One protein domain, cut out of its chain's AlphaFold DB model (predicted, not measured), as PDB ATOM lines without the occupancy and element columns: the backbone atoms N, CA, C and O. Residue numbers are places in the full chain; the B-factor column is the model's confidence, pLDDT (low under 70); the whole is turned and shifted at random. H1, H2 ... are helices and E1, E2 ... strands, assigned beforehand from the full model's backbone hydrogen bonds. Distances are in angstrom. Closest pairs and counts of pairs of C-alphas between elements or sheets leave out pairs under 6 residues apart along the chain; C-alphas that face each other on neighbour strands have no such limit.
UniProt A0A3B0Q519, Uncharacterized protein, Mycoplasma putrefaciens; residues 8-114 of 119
ATOM      1  N   LEU A   8     144.470 138.396  60.006       86.56
ATOM      2  CA  LEU A   8     143.280 138.246  60.845       86.56
ATOM      3  C   LEU A   8     143.121 136.784  61.272       86.56
ATOM      4  O   LEU A   8     143.062 135.890  60.431       86.56
ATOM      5  N   VAL A   9     142.997 136.541  62.577       88.50
ATOM      6  CA  VAL A   9     142.743 135.197  63.119       88.50
ATOM      7  C   VAL A   9     141.799 135.236  64.312       88.50
ATOM      8  O   VAL A   9     141.787 136.198  65.084       88.50
ATOM      9  N   GLY A  10     141.012 134.170  64.459       88.81
ATOM     10  CA  GLY A  10     140.131 133.933  65.595       88.81
ATOM     11  C   GLY A  10     140.591 132.740  66.432       88.81
ATOM     12  O   GLY A  10     140.893 131.681  65.885       88.81
ATOM     13  N   TYR A  11     140.591 132.890  67.755       90.31
ATOM     14  CA  TYR A  11     140.833 131.803  68.703       90.31
ATOM     15  C   TYR A  11     139.717 131.748  69.743       90.31
ATOM     16  O   TYR A  11     139.395 132.755  70.369       90.31
ATOM     17  N   GLN A  12     139.160 130.561  69.990       88.94
ATOM     18  CA  GLN A  12     138.181 130.387  71.070       88.94
ATOM     19  C   GLN A  12     138.819 130.636  72.445       88.94
ATOM     20  O   GLN A  12     138.212 131.272  73.302       88.94
ATOM     21  N   MET A  13     140.055 130.174  72.643       90.88
ATOM     22  CA  MET A  13     140.843 130.400  73.854       90.88
ATOM     23  C   MET A  13     142.288 130.694  73.479       90.88
ATOM     24  O   MET A  13     142.866 129.998  72.643       90.88
ATOM     25  N   LEU A  14     142.875 131.697  74.123       92.56
ATOM     26  CA  LEU A  14     144.247 132.110  73.876       92.56
ATOM     27  C   LEU A  14     144.896 132.601  75.168       92.56
ATOM     28  O   LEU A  14     144.288 133.340  75.936       92.56
ATOM     29  N   LEU A  15     146.152 132.229  75.386       93.94
ATOM     30  CA  LEU A  15     147.003 132.852  76.387       93.94
ATOM     31  C   LEU A  15     147.968 133.801  75.685       93.94
ATOM     32  O   LEU A  15     148.842 133.369  74.935       93.94
ATOM     33  N   LEU A  16     147.824 135.095  75.953       93.00
ATOM     34  CA  LEU A  16     148.769 136.099  75.493       93.00
ATOM     35  C   LEU A  16     149.922 136.209  76.480       93.00
ATOM     36  O   LEU A  16     149.692 136.358  77.676       93.00
ATOM     37  N   LYS A  17     151.153 136.180  75.967       94.06
ATOM     38  CA  LYS A  17     152.372 136.530  76.701       94.06
ATOM     39  C   LYS A  17     152.868 137.873  76.179       94.06
ATOM     40  O   LYS A  17     153.288 137.978  75.031       94.06
ATOM     41  N   ILE A  18     152.809 138.893  77.022       91.94
ATOM     42  CA  ILE A  18     153.082 140.286  76.679       91.94
ATOM     43  C   ILE A  18     154.376 140.695  77.370       91.94
ATOM     44  O   ILE A  18     154.484 140.613  78.593       91.94
ATOM     45  N   TYR A  19     155.368 141.130  76.598       93.31
ATOM     46  CA  TYR A  19     156.605 141.674  77.150       93.31
ATOM     47  C   TYR A  19     156.468 143.178  77.365       93.31
ATOM     48  O   TYR A  19     156.198 143.925  76.425       93.31
ATOM     49  N   HIS A  20     156.668 143.631  78.599       89.06
ATOM     50  CA  HIS A  20     156.610 145.046  78.926       89.06
ATOM     51  C   HIS A  20     158.022 145.639  78.990       89.06
ATOM     52  O   HIS A  20     158.754 145.438  79.960       89.06
ATOM     53  N   TYR A  21     158.406 146.403  77.961       89.56
ATOM     54  CA  TYR A  21     159.774 146.916  77.796       89.56
ATOM     55  C   TYR A  21     160.270 147.782  78.965       89.56
ATOM     56  O   TYR A  21     161.445 147.704  79.316       89.56
ATOM     57  N   LYS A  22     159.395 148.579  79.602       89.69
ATOM     58  CA  LYS A  22     159.805 149.463  80.711       89.69
ATOM     59  C   LYS A  22     160.119 148.695  81.996       89.69
ATOM     60  O   LYS A  22     161.089 149.008  82.671       89.69
ATOM     61  N   THR A  23     159.308 147.691  82.330       88.75
ATOM     62  CA  THR A  23     159.488 146.888  83.557       88.75
ATOM     63  C   THR A  23     160.360 145.660  83.317       88.75
ATOM     64  O   THR A  23     160.764 145.010  84.273       88.75
ATOM     65  N   ARG A  24     160.659 145.337  82.049       90.12
ATOM     66  CA  ARG A  24     161.378 144.129  81.612       90.12
ATOM     67  C   ARG A  24     160.739 142.836  82.128       90.12
ATOM     68  O   ARG A  24     161.426 141.843  82.352       90.12
ATOM     69  N   GLN A  25     159.420 142.847  82.295       89.88
ATOM     70  CA  GLN A  25     158.645 141.729  82.825       89.88
ATOM     71  C   GLN A  25     157.651 141.212  81.790       89.88
ATOM     72  O   GLN A  25     157.165 141.957  80.935       89.88
ATOM     73  N   TYR A  26     157.341 139.921  81.888       93.56
ATOM     74  CA  TYR A  26     156.264 139.307  81.123       93.56
ATOM     75  C   TYR A  26     154.963 139.359  81.915       93.56
ATOM     76  O   TYR A  26     154.924 138.939  83.072       93.56
ATOM     77  N   LYS A  27     153.901 139.802  81.250       92.62
ATOM     78  CA  LYS A  27     152.524 139.653  81.706       92.62
ATOM     79  C   LYS A  27     151.807 138.627  80.852       92.62
ATOM     80  O   LYS A  27     152.107 138.465  79.670       92.62
ATOM     81  N   TYR A  28     150.853 137.948  81.455       93.62
ATOM     82  CA  TYR A  28     150.067 136.913  80.815       93.62
ATOM     83  C   TYR A  28     148.583 137.253  80.934       93.62
ATOM     84  O   TYR A  28     148.145 137.692  81.994       93.62
ATOM     85  N   LEU A  29     147.818 137.064  79.861       92.94
ATOM     86  CA  LEU A  29     146.383 137.356  79.828       92.94
ATOM     87  C   LEU A  29     145.633 136.221  79.134       92.94
ATOM     88  O   LEU A  29     145.920 135.887  77.981       92.94
ATOM     89  N   PHE A  30     144.655 135.644  79.829       93.19
ATOM     90  CA  PHE A  30     143.740 134.676  79.234       93.19
ATOM     91  C   PHE A  30     142.642 135.406  78.471       93.19
ATOM     92  O   PHE A  30     141.919 136.221  79.036       93.19
ATOM     93  N   CYS A  31     142.514 135.084  77.191       92.25
ATOM     94  CA  CYS A  31     141.540 135.664  76.285       92.25
ATOM     95  C   CYS A  31     140.590 134.572  75.762       92.25
ATOM     96  O   CYS A  31     140.990 133.427  75.535       92.25
ATOM     97  N   LYS A  32     139.322 134.937  75.578       91.69
ATOM     98  CA  LYS A  32     138.201 134.092  75.155       91.69
ATOM     99  C   LYS A  32     137.554 134.739  73.948       91.69
ATOM    100  O   LYS A  32     137.315 135.947  73.967       91.69
ATOM    101  N   ASN A  33     137.258 133.940  72.927       90.31
ATOM    102  CA  ASN A  33     136.679 134.397  71.661       90.31
ATOM    103  C   ASN A  33     137.452 135.607  71.114       90.31
ATOM    104  O   ASN A  33     136.934 136.712  70.976       90.31
ATOM    105  N   THR A  34     138.753 135.395  70.932       91.94
ATOM    106  CA  THR A  34     139.722 136.433  70.601       91.94
ATOM    107  C   THR A  34     139.852 136.601  69.103       91.94
ATOM    108  O   THR A  34     140.112 135.626  68.403       91.94
ATOM    109  N   HIS A  35     139.770 137.840  68.635       92.25
ATOM    110  CA  HIS A  35     140.133 138.238  67.284       92.25
ATOM    111  C   HIS A  35     141.411 139.068  67.336       92.25
ATOM    112  O   HIS A  35     141.474 140.067  68.055       92.25
ATOM    113  N   ILE A  36     142.425 138.647  66.581       91.38
ATOM    114  CA  ILE A  36     143.689 139.372  66.448       91.38
ATOM    115  C   ILE A  36     143.749 139.961  65.048       91.38
ATOM    116  O   ILE A  36     143.673 139.217  64.071       91.38
ATOM    117  N   LEU A  37     143.914 141.278  64.977       92.50
ATOM    118  CA  LEU A  37     144.162 142.024  63.751       92.50
ATOM    119  C   LEU A  37     145.573 142.606  63.807       92.50
ATOM    120  O   LEU A  37     145.917 143.284  64.775       92.50
ATOM    121  N   VAL A  38     146.369 142.372  62.767       90.81
ATOM    122  CA  VAL A  38     147.688 142.993  62.612       90.81
ATOM    123  C   VAL A  38     147.657 143.925  61.419       90.81
ATOM    124  O   VAL A  38     147.482 143.492  60.285       90.81
ATOM    125  N   SER A  39     147.813 145.219  61.672       91.19
ATOM    126  CA  SER A  39     147.854 146.231  60.621       91.19
ATOM    127  C   SER A  39     148.719 147.398  61.062       91.19
ATOM    128  O   SER A  39     148.708 147.779  62.233       91.19
ATOM    129  N   LYS A  40     149.476 147.979  60.124       88.06
ATOM    130  CA  LYS A  40     150.314 149.169  60.362       88.06
ATOM    131  C   LYS A  40     151.210 149.017  61.598       88.06
ATOM    132  O   LYS A  40     151.274 149.911  62.441       88.06
ATOM    133  N   ASN A  41     151.869 147.863  61.728       84.31
ATOM    134  CA  ASN A  41     152.764 147.569  62.852       84.31
ATOM    135  C   ASN A  41     152.080 147.618  64.240       84.31
ATOM    136  O   ASN A  41     152.740 147.803  65.261       84.31
ATOM    137  N   THR A  42     150.754 147.470  64.274       88.75
ATOM    138  CA  THR A  42     149.924 147.450  65.479       88.75
ATOM    139  C   THR A  42     149.164 146.131  65.540       88.75
ATOM    140  O   THR A  42     148.605 145.682  64.540       88.75
ATOM    141  N   ILE A  43     149.135 145.516  66.724       90.69
ATOM    142  CA  ILE A  43     148.349 144.312  66.996       90.69
ATOM    143  C   ILE A  43     147.148 144.721  67.848       90.69
ATOM    144  O   ILE A  43     147.309 145.129  68.997       90.69
ATOM    145  N   THR A  44     145.946 144.598  67.295       92.00
ATOM    146  CA  THR A  44     144.689 144.809  68.017       92.00
ATOM    147  C   THR A  44     144.115 143.462  68.427       92.00
ATOM    148  O   THR A  44     143.914 142.583  67.590       92.00
ATOM    149  N   VAL A  45     143.840 143.304  69.723       91.38
ATOM    150  CA  VAL A  45     143.250 142.094  70.302       91.38
ATOM    151  C   VAL A  45     141.862 142.435  70.833       91.38
ATOM    152  O   VAL A  45     141.738 143.114  71.848       91.38
ATOM    153  N   ASN A  46     140.826 141.922  70.177       91.75
ATOM    154  CA  ASN A  46     139.444 142.015  70.643       91.75
ATOM    155  C   ASN A  46     139.066 140.698  71.324       91.75
ATOM    156  O   ASN A  46     139.274 139.637  70.743       91.75
ATOM    157  N   THR A  47     138.543 140.736  72.548       91.19
ATOM    158  CA  THR A  47     138.271 139.539  73.364       91.19
ATOM    159  C   THR A  47     137.075 139.771  74.285       91.19
ATOM    160  O   THR A  47     136.816 140.900  74.690       91.19
ATOM    161  N   PHE A  48     136.374 138.699  74.658       83.69
ATOM    162  CA  PHE A  48     135.242 138.721  75.598       83.69
ATOM    163  C   PHE A  48     135.660 138.369  77.039       83.69
ATOM    164  O   PHE A  48     134.878 137.827  77.815       83.69
ATOM    165  N   SER A  49     136.928 138.584  77.391       80.50
ATOM    166  CA  SER A  49     137.483 138.223  78.707       80.50
ATOM    167  C   SER A  49     137.612 139.415  79.637       80.50
ATOM    168  O   SER A  49     137.796 140.541  79.182       80.50
ATOM    169  N   SER A  50     137.582 139.148  80.944       72.81
ATOM    170  CA  SER A  50     138.009 140.119  81.948       72.81
ATOM    171  C   SER A  50     139.509 140.406  81.817       72.81
ATOM    172  O   SER A  50     140.298 139.544  81.420       72.81
ATOM    173  N   SER A  51     139.917 141.621  82.175       74.94
ATOM    174  CA  SER A  51     141.312 142.073  82.156       74.94
ATOM    175  C   SER A  51     142.104 141.574  83.375       74.94
ATOM    176  O   SER A  51     142.696 142.364  84.106       74.94
ATOM    177  N   GLU A  52     142.094 140.264  83.631       88.06
ATOM    178  CA  GLU A  52     142.901 139.652  84.695       88.06
ATOM    179  C   GLU A  52     144.310 139.322  84.184       88.06
ATOM    180  O   GLU A  52     144.496 138.389  83.396       88.06
ATOM    181  N   PHE A  53     145.317 140.051  84.663       90.75
ATOM    182  CA  PHE A  53     146.715 139.769  84.342       90.75
ATOM    183  C   PHE A  53     147.342 138.763  85.305       90.75
ATOM    184  O   PHE A  53     146.991 138.656  86.480       90.75
ATOM    185  N   TYR A  54     148.309 138.020  84.781       91.88
ATOM    186  CA  TYR A  54     149.079 137.030  85.510       91.88
ATOM    187  C   TYR A  54     150.574 137.276  85.305       91.88
ATOM    188  O   TYR A  54     151.008 137.728  84.244       91.88
ATOM    189  N   THR A  55     151.372 136.907  86.299       92.25
ATOM    190  CA  THR A  55     152.838 136.903  86.244       92.25
ATOM    191  C   THR A  55     153.372 135.511  86.524       92.25
ATOM    192  O   THR A  55     152.695 134.669  87.112       92.25
ATOM    193  N   GLN A  56     154.593 135.243  86.076       90.06
ATOM    194  CA  GLN A  56     155.250 133.973  86.348       90.06
ATOM    195  C   GLN A  56     155.812 133.968  87.775       90.06
ATOM    196  O   GLN A  56     156.556 134.865  88.162       90.06
ATOM    197  N   ASN A  57     155.473 132.939  88.544       82.12
ATOM    198  CA  ASN A  57     155.991 132.673  89.877       82.12
ATOM    199  C   ASN A  57     156.696 131.313  89.855       82.12
ATOM    200  O   ASN A  57     156.122 130.326  89.420       82.12
ATOM    201  N   PHE A  58     157.933 131.218  90.334       73.12
ATOM    202  CA  PHE A  58     158.678 129.953  90.318       73.12
ATOM    203  C   PHE A  58     158.173 128.929  91.347       73.12
ATOM    204  O   PHE A  58     158.592 127.771  91.329       73.12
ATOM    205  N   VAL A  59     157.237 129.319  92.216       73.31
ATOM    206  CA  VAL A  59     156.540 128.390  93.106       73.31
ATOM    207  C   VAL A  59     155.474 127.626  92.321       73.31
ATOM    208  O   VAL A  59     154.558 128.203  91.736       73.31
ATOM    209  N   LYS A  60     155.591 126.298  92.322       64.62
ATOM    210  CA  LYS A  60     154.683 125.393  91.611       64.62
ATOM    211  C   LYS A  60     153.269 125.497  92.198       64.62
ATOM    212  O   LYS A  60     153.044 125.128  93.349       64.62
ATOM    213  N   ASN A  61     152.311 125.974  91.405       64.44
ATOM    214  CA  ASN A  61     150.913 126.065  91.830       64.44
ATOM    215  C   ASN A  61     150.275 124.679  92.001       64.44
ATOM    216  O   ASN A  61     150.377 123.815  91.128       64.44
ATOM    217  N   GLN A  62     149.552 124.488  93.107       65.69
ATOM    218  CA  GLN A  62     148.927 123.217  93.488       65.69
ATOM    219  C   GLN A  62     147.528 123.015  92.872       65.69
ATOM    220  O   GLN A  62     146.565 122.694  93.561       65.69
ATOM    221  N   ASN A  63     147.397 123.152  91.549       76.19
ATOM    222  CA  ASN A  63     146.105 122.971  90.862       76.19
ATOM    223  C   ASN A  63     145.818 121.521  90.425       76.19
ATOM    224  O   ASN A  63     144.827 121.259  89.744       76.19
ATOM    225  N   ASP A  64     146.653 120.557  90.821       83.19
ATOM    226  CA  ASP A  64     146.593 119.176  90.325       83.19
ATOM    227  C   ASP A  64     145.297 118.448  90.668       83.19
ATOM    228  O   ASP A  64     144.738 117.735  89.833       83.19
ATOM    229  N   GLN A  65     144.795 118.626  91.888       87.06
ATOM    230  CA  GLN A  65     143.549 117.988  92.307       87.06
ATOM    231  C   GLN A  65     142.347 118.569  91.560       87.06
ATOM    232  O   GLN A  65     141.471 117.821  91.125       87.06
ATOM    233  N   LEU A  66     142.322 119.891  91.371       89.00
ATOM    234  CA  LEU A  66     141.257 120.564  90.638       89.00
ATOM    235  C   LEU A  66     141.274 120.167  89.158       89.00
ATOM    236  O   LEU A  66     140.237 119.789  88.621       89.00
ATOM    237  N   LEU A  67     142.452 120.143  88.528       91.69
ATOM    238  CA  LEU A  67     142.607 119.714  87.138       91.69
ATOM    239  C   LEU A  67     142.151 118.259  86.943       91.69
ATOM    240  O   LEU A  67     141.432 117.961  85.993       91.69
ATOM    241  N   LYS A  68     142.492 117.352  87.871       93.00
ATOM    242  CA  LYS A  68     141.997 115.963  87.848       93.00
ATOM    243  C   LYS A  68     140.467 115.892  87.924       93.00
ATOM    244  O   LYS A  68     139.863 115.129  87.169       93.00
ATOM    245  N   LYS A  69     139.838 116.679  88.807       94.06
ATOM    246  CA  LYS A  69     138.370 116.738  88.938       94.06
ATOM    247  C   LYS A  69     137.710 117.245  87.652       94.06
ATOM    248  O   LYS A  69     136.787 116.598  87.158       94.06
ATOM    249  N   VAL A  70     138.219 118.341  87.088       94.56
ATOM    250  CA  VAL A  70     137.729 118.924  85.828       94.56
ATOM    251  C   VAL A  70     137.856 117.918  84.680       94.56
ATOM    252  O   VAL A  70     136.871 117.642  84.004       94.56
ATOM    253  N   ASN A  71     139.018 117.275  84.524       94.19
ATOM    254  CA  ASN A  71     139.240 116.268  83.481       94.19
ATOM    255  C   ASN A  71     138.255 115.096  83.585       94.19
ATOM    256  O   ASN A  71     137.721 114.644  82.575       94.19
ATOM    257  N   LYS A  72     137.985 114.613  84.804       95.81
ATOM    258  CA  LYS A  72     137.022 113.525  85.025       95.81
ATOM    259  C   LYS A  72     135.612 113.927  84.575       95.81
ATOM    260  O   LYS A  72     134.942 113.140  83.911       95.81
ATOM    261  N   LYS A  73     135.181 115.147  84.913       94.81
ATOM    262  CA  LYS A  73     133.863 115.681  84.539       94.81
ATOM    263  C   LYS A  73     133.749 115.879  83.018       94.81
ATOM    264  O   LYS A  73     132.773 115.420  82.433       94.81
ATOM    265  N   ILE A  74     134.775 116.446  82.375       95.38
ATOM    266  CA  ILE A  74     134.853 116.582  80.908       95.38
ATOM    267  C   ILE A  74     134.720 115.221  80.227       95.38
ATOM    268  O   ILE A  74     133.889 115.061  79.339       95.38
ATOM    269  N   ASN A  75     135.491 114.222  80.664       94.06
ATOM    270  CA  ASN A  75     135.455 112.890  80.058       94.06
ATOM    271  C   ASN A  75     134.076 112.233  80.191       94.06
ATOM    272  O   ASN A  75     133.606 111.598  79.249       94.06
ATOM    273  N   SER A  76     133.410 112.420  81.335       93.25
ATOM    274  CA  SER A  76     132.037 111.955  81.542       93.25
ATOM    275  C   SER A  76     131.063 112.601  80.552       93.25
ATOM    276  O   SER A  76     130.267 111.900  79.934       93.25
ATOM    277  N   LEU A  77     131.132 113.922  80.379       92.88
ATOM    278  CA  LEU A  77     130.255 114.660  79.466       92.88
ATOM    279  C   LEU A  77     130.541 114.323  77.995       92.88
ATOM    280  O   LEU A  77     129.607 114.119  77.228       92.88
ATOM    281  N   LEU A  78     131.808 114.167  77.600       91.81
ATOM    282  CA  LEU A  78     132.180 113.720  76.250       91.81
ATOM    283  C   LEU A  78     131.682 112.300  75.947       91.81
ATOM    284  O   LEU A  78     131.290 112.012  74.818       91.81
ATOM    285  N   ALA A  79     131.676 111.404  76.938       89.81
ATOM    286  CA  ALA A  79     131.101 110.072  76.781       89.81
ATOM    287  C   ALA A  79     129.579 110.139  76.568       89.81
ATOM    288  O   ALA A  79     129.062 109.483  75.667       89.81
ATOM    289  N   MET A  80     128.881 110.980  77.339       87.56
ATOM    290  CA  MET A  80     127.440 111.214  77.184       87.56
ATOM    291  C   MET A  80     127.098 111.880  75.842       87.56
ATOM    292  O   MET A  80     126.074 111.558  75.246       87.56
ATOM    293  N   GLN A  81     127.972 112.744  75.312       86.62
ATOM    294  CA  GLN A  81     127.742 113.461  74.049       86.62
ATOM    295  C   GLN A  81     127.538 112.510  72.868       86.62
ATOM    296  O   GLN A  81     126.781 112.823  71.955       86.62
ATOM    297  N   LYS A  82     128.161 111.327  72.912       82.44
ATOM    298  CA  LYS A  82     128.008 110.284  71.888       82.44
ATOM    299  C   LYS A  82     126.597 109.692  71.823       82.44
ATOM    300  O   LYS A  82     126.241 109.122  70.801       82.44
ATOM    301  N   ILE A  83     125.833 109.796  72.908       83.00
ATOM    302  CA  ILE A  83     124.479 109.239  73.051       83.00
ATOM    303  C   ILE A  83     123.426 110.356  72.921       83.00
ATOM    304  O   ILE A  83     122.283 110.102  72.554       83.00
ATOM    305  N   GLY A  84     123.833 111.601  73.176       81.62
ATOM    306  CA  GLY A  84     123.001 112.794  73.131       81.62
ATOM    307  C   GLY A  84     123.231 113.625  74.387       81.62
ATOM    308  O   GLY A  84     123.134 113.121  75.505       81.62
ATOM    309  N   LEU A  85     123.565 114.901  74.204       85.06
ATOM    310  CA  LEU A  85     123.756 115.850  75.295       85.06
ATOM    311  C   LEU A  85     122.708 116.957  75.178       85.06
ATOM    312  O   LEU A  85     122.520 117.509  74.095       85.06
ATOM    313  N   ASP A  86     122.048 117.285  76.284       89.25
ATOM    314  CA  ASP A  86     121.194 118.470  76.345       89.25
ATOM    315  C   ASP A  86     122.028 119.764  76.284       89.25
ATOM    316  O   ASP A  86     123.254 119.768  76.455       89.25
ATOM    317  N   LEU A  87     121.353 120.877  75.991       89.19
ATOM    318  CA  LEU A  87     121.998 122.177  75.809       89.19
ATOM    319  C   LEU A  87     122.750 122.633  77.068       89.19
ATOM    320  O   LEU A  87     123.847 123.178  76.960       89.19
ATOM    321  N   GLU A  88     122.190 122.387  78.251       92.44
ATOM    322  CA  GLU A  88     122.791 122.782  79.527       92.44
ATOM    323  C   GLU A  88     124.127 122.074  79.753       92.44
ATOM    324  O   GLU A  88     125.142 122.718  80.019       92.44
ATOM    325  N   LYS A  89     124.169 120.756  79.542       91.25
ATOM    326  CA  LYS A  89     125.401 119.969  79.634       91.25
ATOM    327  C   LYS A  89     126.409 120.339  78.551       91.25
ATOM    328  O   LYS A  89     127.613 120.221  78.782       91.25
ATOM    329  N   LEU A  90     125.962 120.792  77.375       90.81
ATOM    330  CA  LEU A  90     126.872 121.281  76.328       90.81
ATOM    331  C   LEU A  90     127.544 122.586  76.756       90.81
ATOM    332  O   LEU A  90     128.742 122.768  76.525       90.81
ATOM    333  N   ILE A  91     126.789 123.482  77.392       91.12
ATOM    334  CA  ILE A  91     127.320 124.718  77.968       91.12
ATOM    335  C   ILE A  91     128.295 124.385  79.106       91.12
ATOM    336  O   ILE A  91     129.412 124.905  79.109       91.12
ATOM    337  N   GLU A  92     127.929 123.467  80.007       94.06
ATOM    338  CA  GLU A  92     128.803 122.998  81.093       94.06
ATOM    339  C   GLU A  92     130.115 122.422  80.539       94.06
ATOM    340  O   GLU A  92     131.201 122.768  81.006       94.06
ATOM    341  N   LEU A  93     130.042 121.586  79.498       92.88
ATOM    342  CA  LEU A  93     131.220 121.011  78.854       92.88
ATOM    343  C   LEU A  93     132.165 122.099  78.324       92.88
ATOM    344  O   LEU A  93     133.370 122.021  78.569       92.88
ATOM    345  N   LYS A  94     131.637 123.128  77.646       90.81
ATOM    346  CA  LYS A  94     132.448 124.252  77.150       90.81
ATOM    347  C   LYS A  94     133.114 125.018  78.293       90.81
ATOM    348  O   LYS A  94     134.315 125.270  78.235       90.81
ATOM    349  N   GLN A  95     132.374 125.325  79.357       92.12
ATOM    350  CA  GLN A  95     132.916 126.015  80.533       92.12
ATOM    351  C   GLN A  95     134.028 125.205  81.214       92.12
ATOM    352  O   GLN A  95     135.060 125.755  81.601       92.12
ATOM    353  N   LEU A  96     133.858 123.886  81.324       95.00
ATOM    354  CA  LEU A  96     134.874 123.005  81.897       95.00
ATOM    355  C   LEU A  96     136.123 122.922  81.017       95.00
ATOM    356  O   LEU A  96     137.231 122.914  81.552       95.00
ATOM    357  N   GLN A  97     135.976 122.887  79.691       93.69
ATOM    358  CA  GLN A  97     137.109 122.938  78.759       93.69
ATOM    359  C   GLN A  97     137.883 124.259  78.883       93.69
ATOM    360  O   GLN A  97     139.116 124.250  78.897       93.69
ATOM    361  N   GLU A  98     137.181 125.381  79.062       91.62
ATOM    362  CA  GLU A  98     137.805 126.677  79.350       91.62
ATOM    363  C   GLU A  98     138.593 126.661  80.658       91.62
ATOM    364  O   GLU A  98     139.763 127.054  80.698       91.62
ATOM    365  N   GLN A  99     137.984 126.139  81.720       92.88
ATOM    366  CA  GLN A  99     138.637 125.995  83.013       92.88
ATOM    367  C   GLN A  99     139.859 125.069  82.928       92.88
ATOM    368  O   GLN A  99     140.910 125.368  83.492       92.88
ATOM    369  N   GLN A 100     139.749 123.954  82.203       94.75
ATOM    370  CA  GLN A 100     140.843 123.012  81.988       94.75
ATOM    371  C   GLN A 100     142.032 123.692  81.307       94.75
ATOM    372  O   GLN A 100     143.165 123.529  81.764       94.75
ATOM    373  N   TYR A 101     141.784 124.463  80.244       93.94
ATOM    374  CA  TYR A 101     142.824 125.202  79.532       93.94
ATOM    375  C   TYR A 101     143.545 126.185  80.457       93.94
ATOM    376  O   TYR A 101     144.772 126.143  80.563       93.94
ATOM    377  N   GLN A 102     142.790 127.011  81.188       92.19
ATOM    378  CA  GLN A 102     143.356 127.974  82.134       92.19
ATOM    379  C   GLN A 102     144.202 127.283  83.207       92.19
ATOM    380  O   GLN A 102     145.358 127.649  83.411       92.19
ATOM    381  N   LEU A 103     143.671 126.240  83.856       92.44
ATOM    382  CA  LEU A 103     144.383 125.503  84.903       92.44
ATOM    383  C   LEU A 103     145.658 124.835  84.381       92.44
ATOM    384  O   LEU A 103     146.679 124.850  85.071       92.44
ATOM    385  N   LYS A 104     145.609 124.267  83.169       92.44
ATOM    386  CA  LYS A 104     146.767 123.643  82.524       92.44
ATOM    387  C   LYS A 104     147.865 124.674  82.275       92.44
ATOM    388  O   LYS A 104     148.992 124.457  82.705       92.44
ATOM    389  N   MET A 105     147.530 125.812  81.670       92.94
ATOM    390  CA  MET A 105     148.500 126.874  81.388       92.94
ATOM    391  C   MET A 105     149.048 127.521  82.666       92.94
ATOM    392  O   MET A 105     150.252 127.729  82.776       92.94
ATOM    393  N   ILE A 106     148.191 127.779  83.662       91.62
ATOM    394  CA  ILE A 106     148.606 128.286  84.979       91.62
ATOM    395  C   ILE A 106     149.630 127.351  85.622       91.62
ATOM    396  O   ILE A 106     150.592 127.818  86.225       91.62
ATOM    397  N   LYS A 107     149.429 126.036  85.510       89.56
ATOM    398  CA  LYS A 107     150.354 125.042  86.050       89.56
ATOM    399  C   LYS A 107     151.654 124.972  85.247       89.56
ATOM    400  O   LYS A 107     152.721 124.977  85.845       89.56
ATOM    401  N   GLU A 108     151.567 124.861  83.923       90.50
ATOM    402  CA  GLU A 108     152.729 124.672  83.043       90.50
ATOM    403  C   GLU A 108     153.673 125.876  83.050       90.50
ATOM    404  O   GLU A 108     154.889 125.708  83.003       90.50
ATOM    405  N   LEU A 109     153.115 127.081  83.155       91.19
ATOM    406  CA  LEU A 109     153.868 128.333  83.161       91.19
ATOM    407  C   LEU A 109     154.024 128.924  84.569       91.19
ATOM    408  O   LEU A 109     154.549 130.024  84.709       91.19
ATOM    409  N   SER A 110     153.559 128.209  85.599       91.12
ATOM    410  CA  SER A 110     153.551 128.632  87.004       91.12
ATOM    411  C   SER A 110     153.032 130.069  87.194       91.12
ATOM    412  O   SER A 110     153.704 130.932  87.749       91.12
ATOM    413  N   LEU A 111     151.833 130.355  86.686       90.88
ATOM    414  CA  LEU A 111     151.268 131.707  86.661       90.88
ATOM    415  C   LEU A 111     150.522 132.050  87.950       90.88
ATOM    416  O   LEU A 111     149.709 131.266  88.429       90.88
ATOM    417  N   ARG A 112     150.697 133.260  88.473       90.31
ATOM    418  CA  ARG A 112     149.921 133.805  89.592       90.31
ATOM    419  C   ARG A 112     149.163 135.044  89.128       90.31
ATOM    420  O   ARG A 112     149.719 135.840  88.380       90.31
ATOM    421  N   ARG A 113     147.911 135.205  89.569       88.81
ATOM    422  CA  ARG A 113     147.133 136.434  89.335       88.81
ATOM    423  C   ARG A 113     147.865 137.632  89.934       88.81
ATOM    424  O   ARG A 113     148.348 137.544  91.065       88.81
ATOM    425  N   GLU A 114     147.933 138.728  89.188       84.50
ATOM    426  CA  GLU A 114     148.255 140.029  89.766       84.50
ATOM    427  C   GLU A 114     147.053 140.455  90.617       84.50
ATOM    428  O   GLU A 114     145.951 140.634  90.101       84.50
TER     429      GLU A 114
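This is residues 8 to 114 of the 119 residues of an uncharacterized protein of Mycoplasma putrefaciens (UniProt A0A3B0Q519). A small sheet folded into a V, with E1 and E2 running through both arms, E3 on one arm and E4 with E5 on the other, meets a long helical hairpin, H1 and H2, through the later part of H2. The printed part has 107 residues, in the order E1 E2 E3 E4 H1 H2 E5; the sheet is branched and antiparallel, and the class is mixed. It is loose, with a radius of gyration of the C-alphas of 16.4 A, and flat, spanning 52 by 36 by 17 A.

E2, residues 25 to 39, bends by 117 degrees at residue 32. E1, residues 8 to 20, bends by 114 degrees at residue 12 and forms a hairpin with E2 (N 14 and O 31, 2.9 A). On the other side of E2 are E3, residues 42 to 46 (N 37 and O 44, 2.9 A), and E4, residues 53 to 56 (N 28 and O 54, 2.8 A). E1, E2 and E3 form a meander, each strand the antiparallel neighbour of the one before. E5, residues 111 to 113, is antiparallel to E4 (N 55 and O 112, 2.9 A). H2, residues 87 to 108, only grazes the strongly twisted sheet, with residues 97 to 106; the closest C-alphas to E1 are those of Met 13 and Glu 98, 7.3 A. H1, residues 64 to 81, is not on the sheet but touches H2, closest at C-alphas Ile 74 and Leu 93, 6.1 A, at a shallow tilt of 32 degrees, opposite ways. In H1 and H2 every O i to N i+4 pair is within hydrogen-bond range.

E1 begins at C-alpha 8 (143.280, 138.246, 60.845) and spans 23.5 A; E2 spans 25.1 A, H1 25.6 A and H2 31.7 A. E5 ends at C-alpha 113 (147.133, 136.434, 89.335).

The C-alphas farthest apart, Lys 22 and Ile 83, are 54.1 A apart. The printed part has no cut and no long link. Residues 60 to 62 have pLDDT under 70.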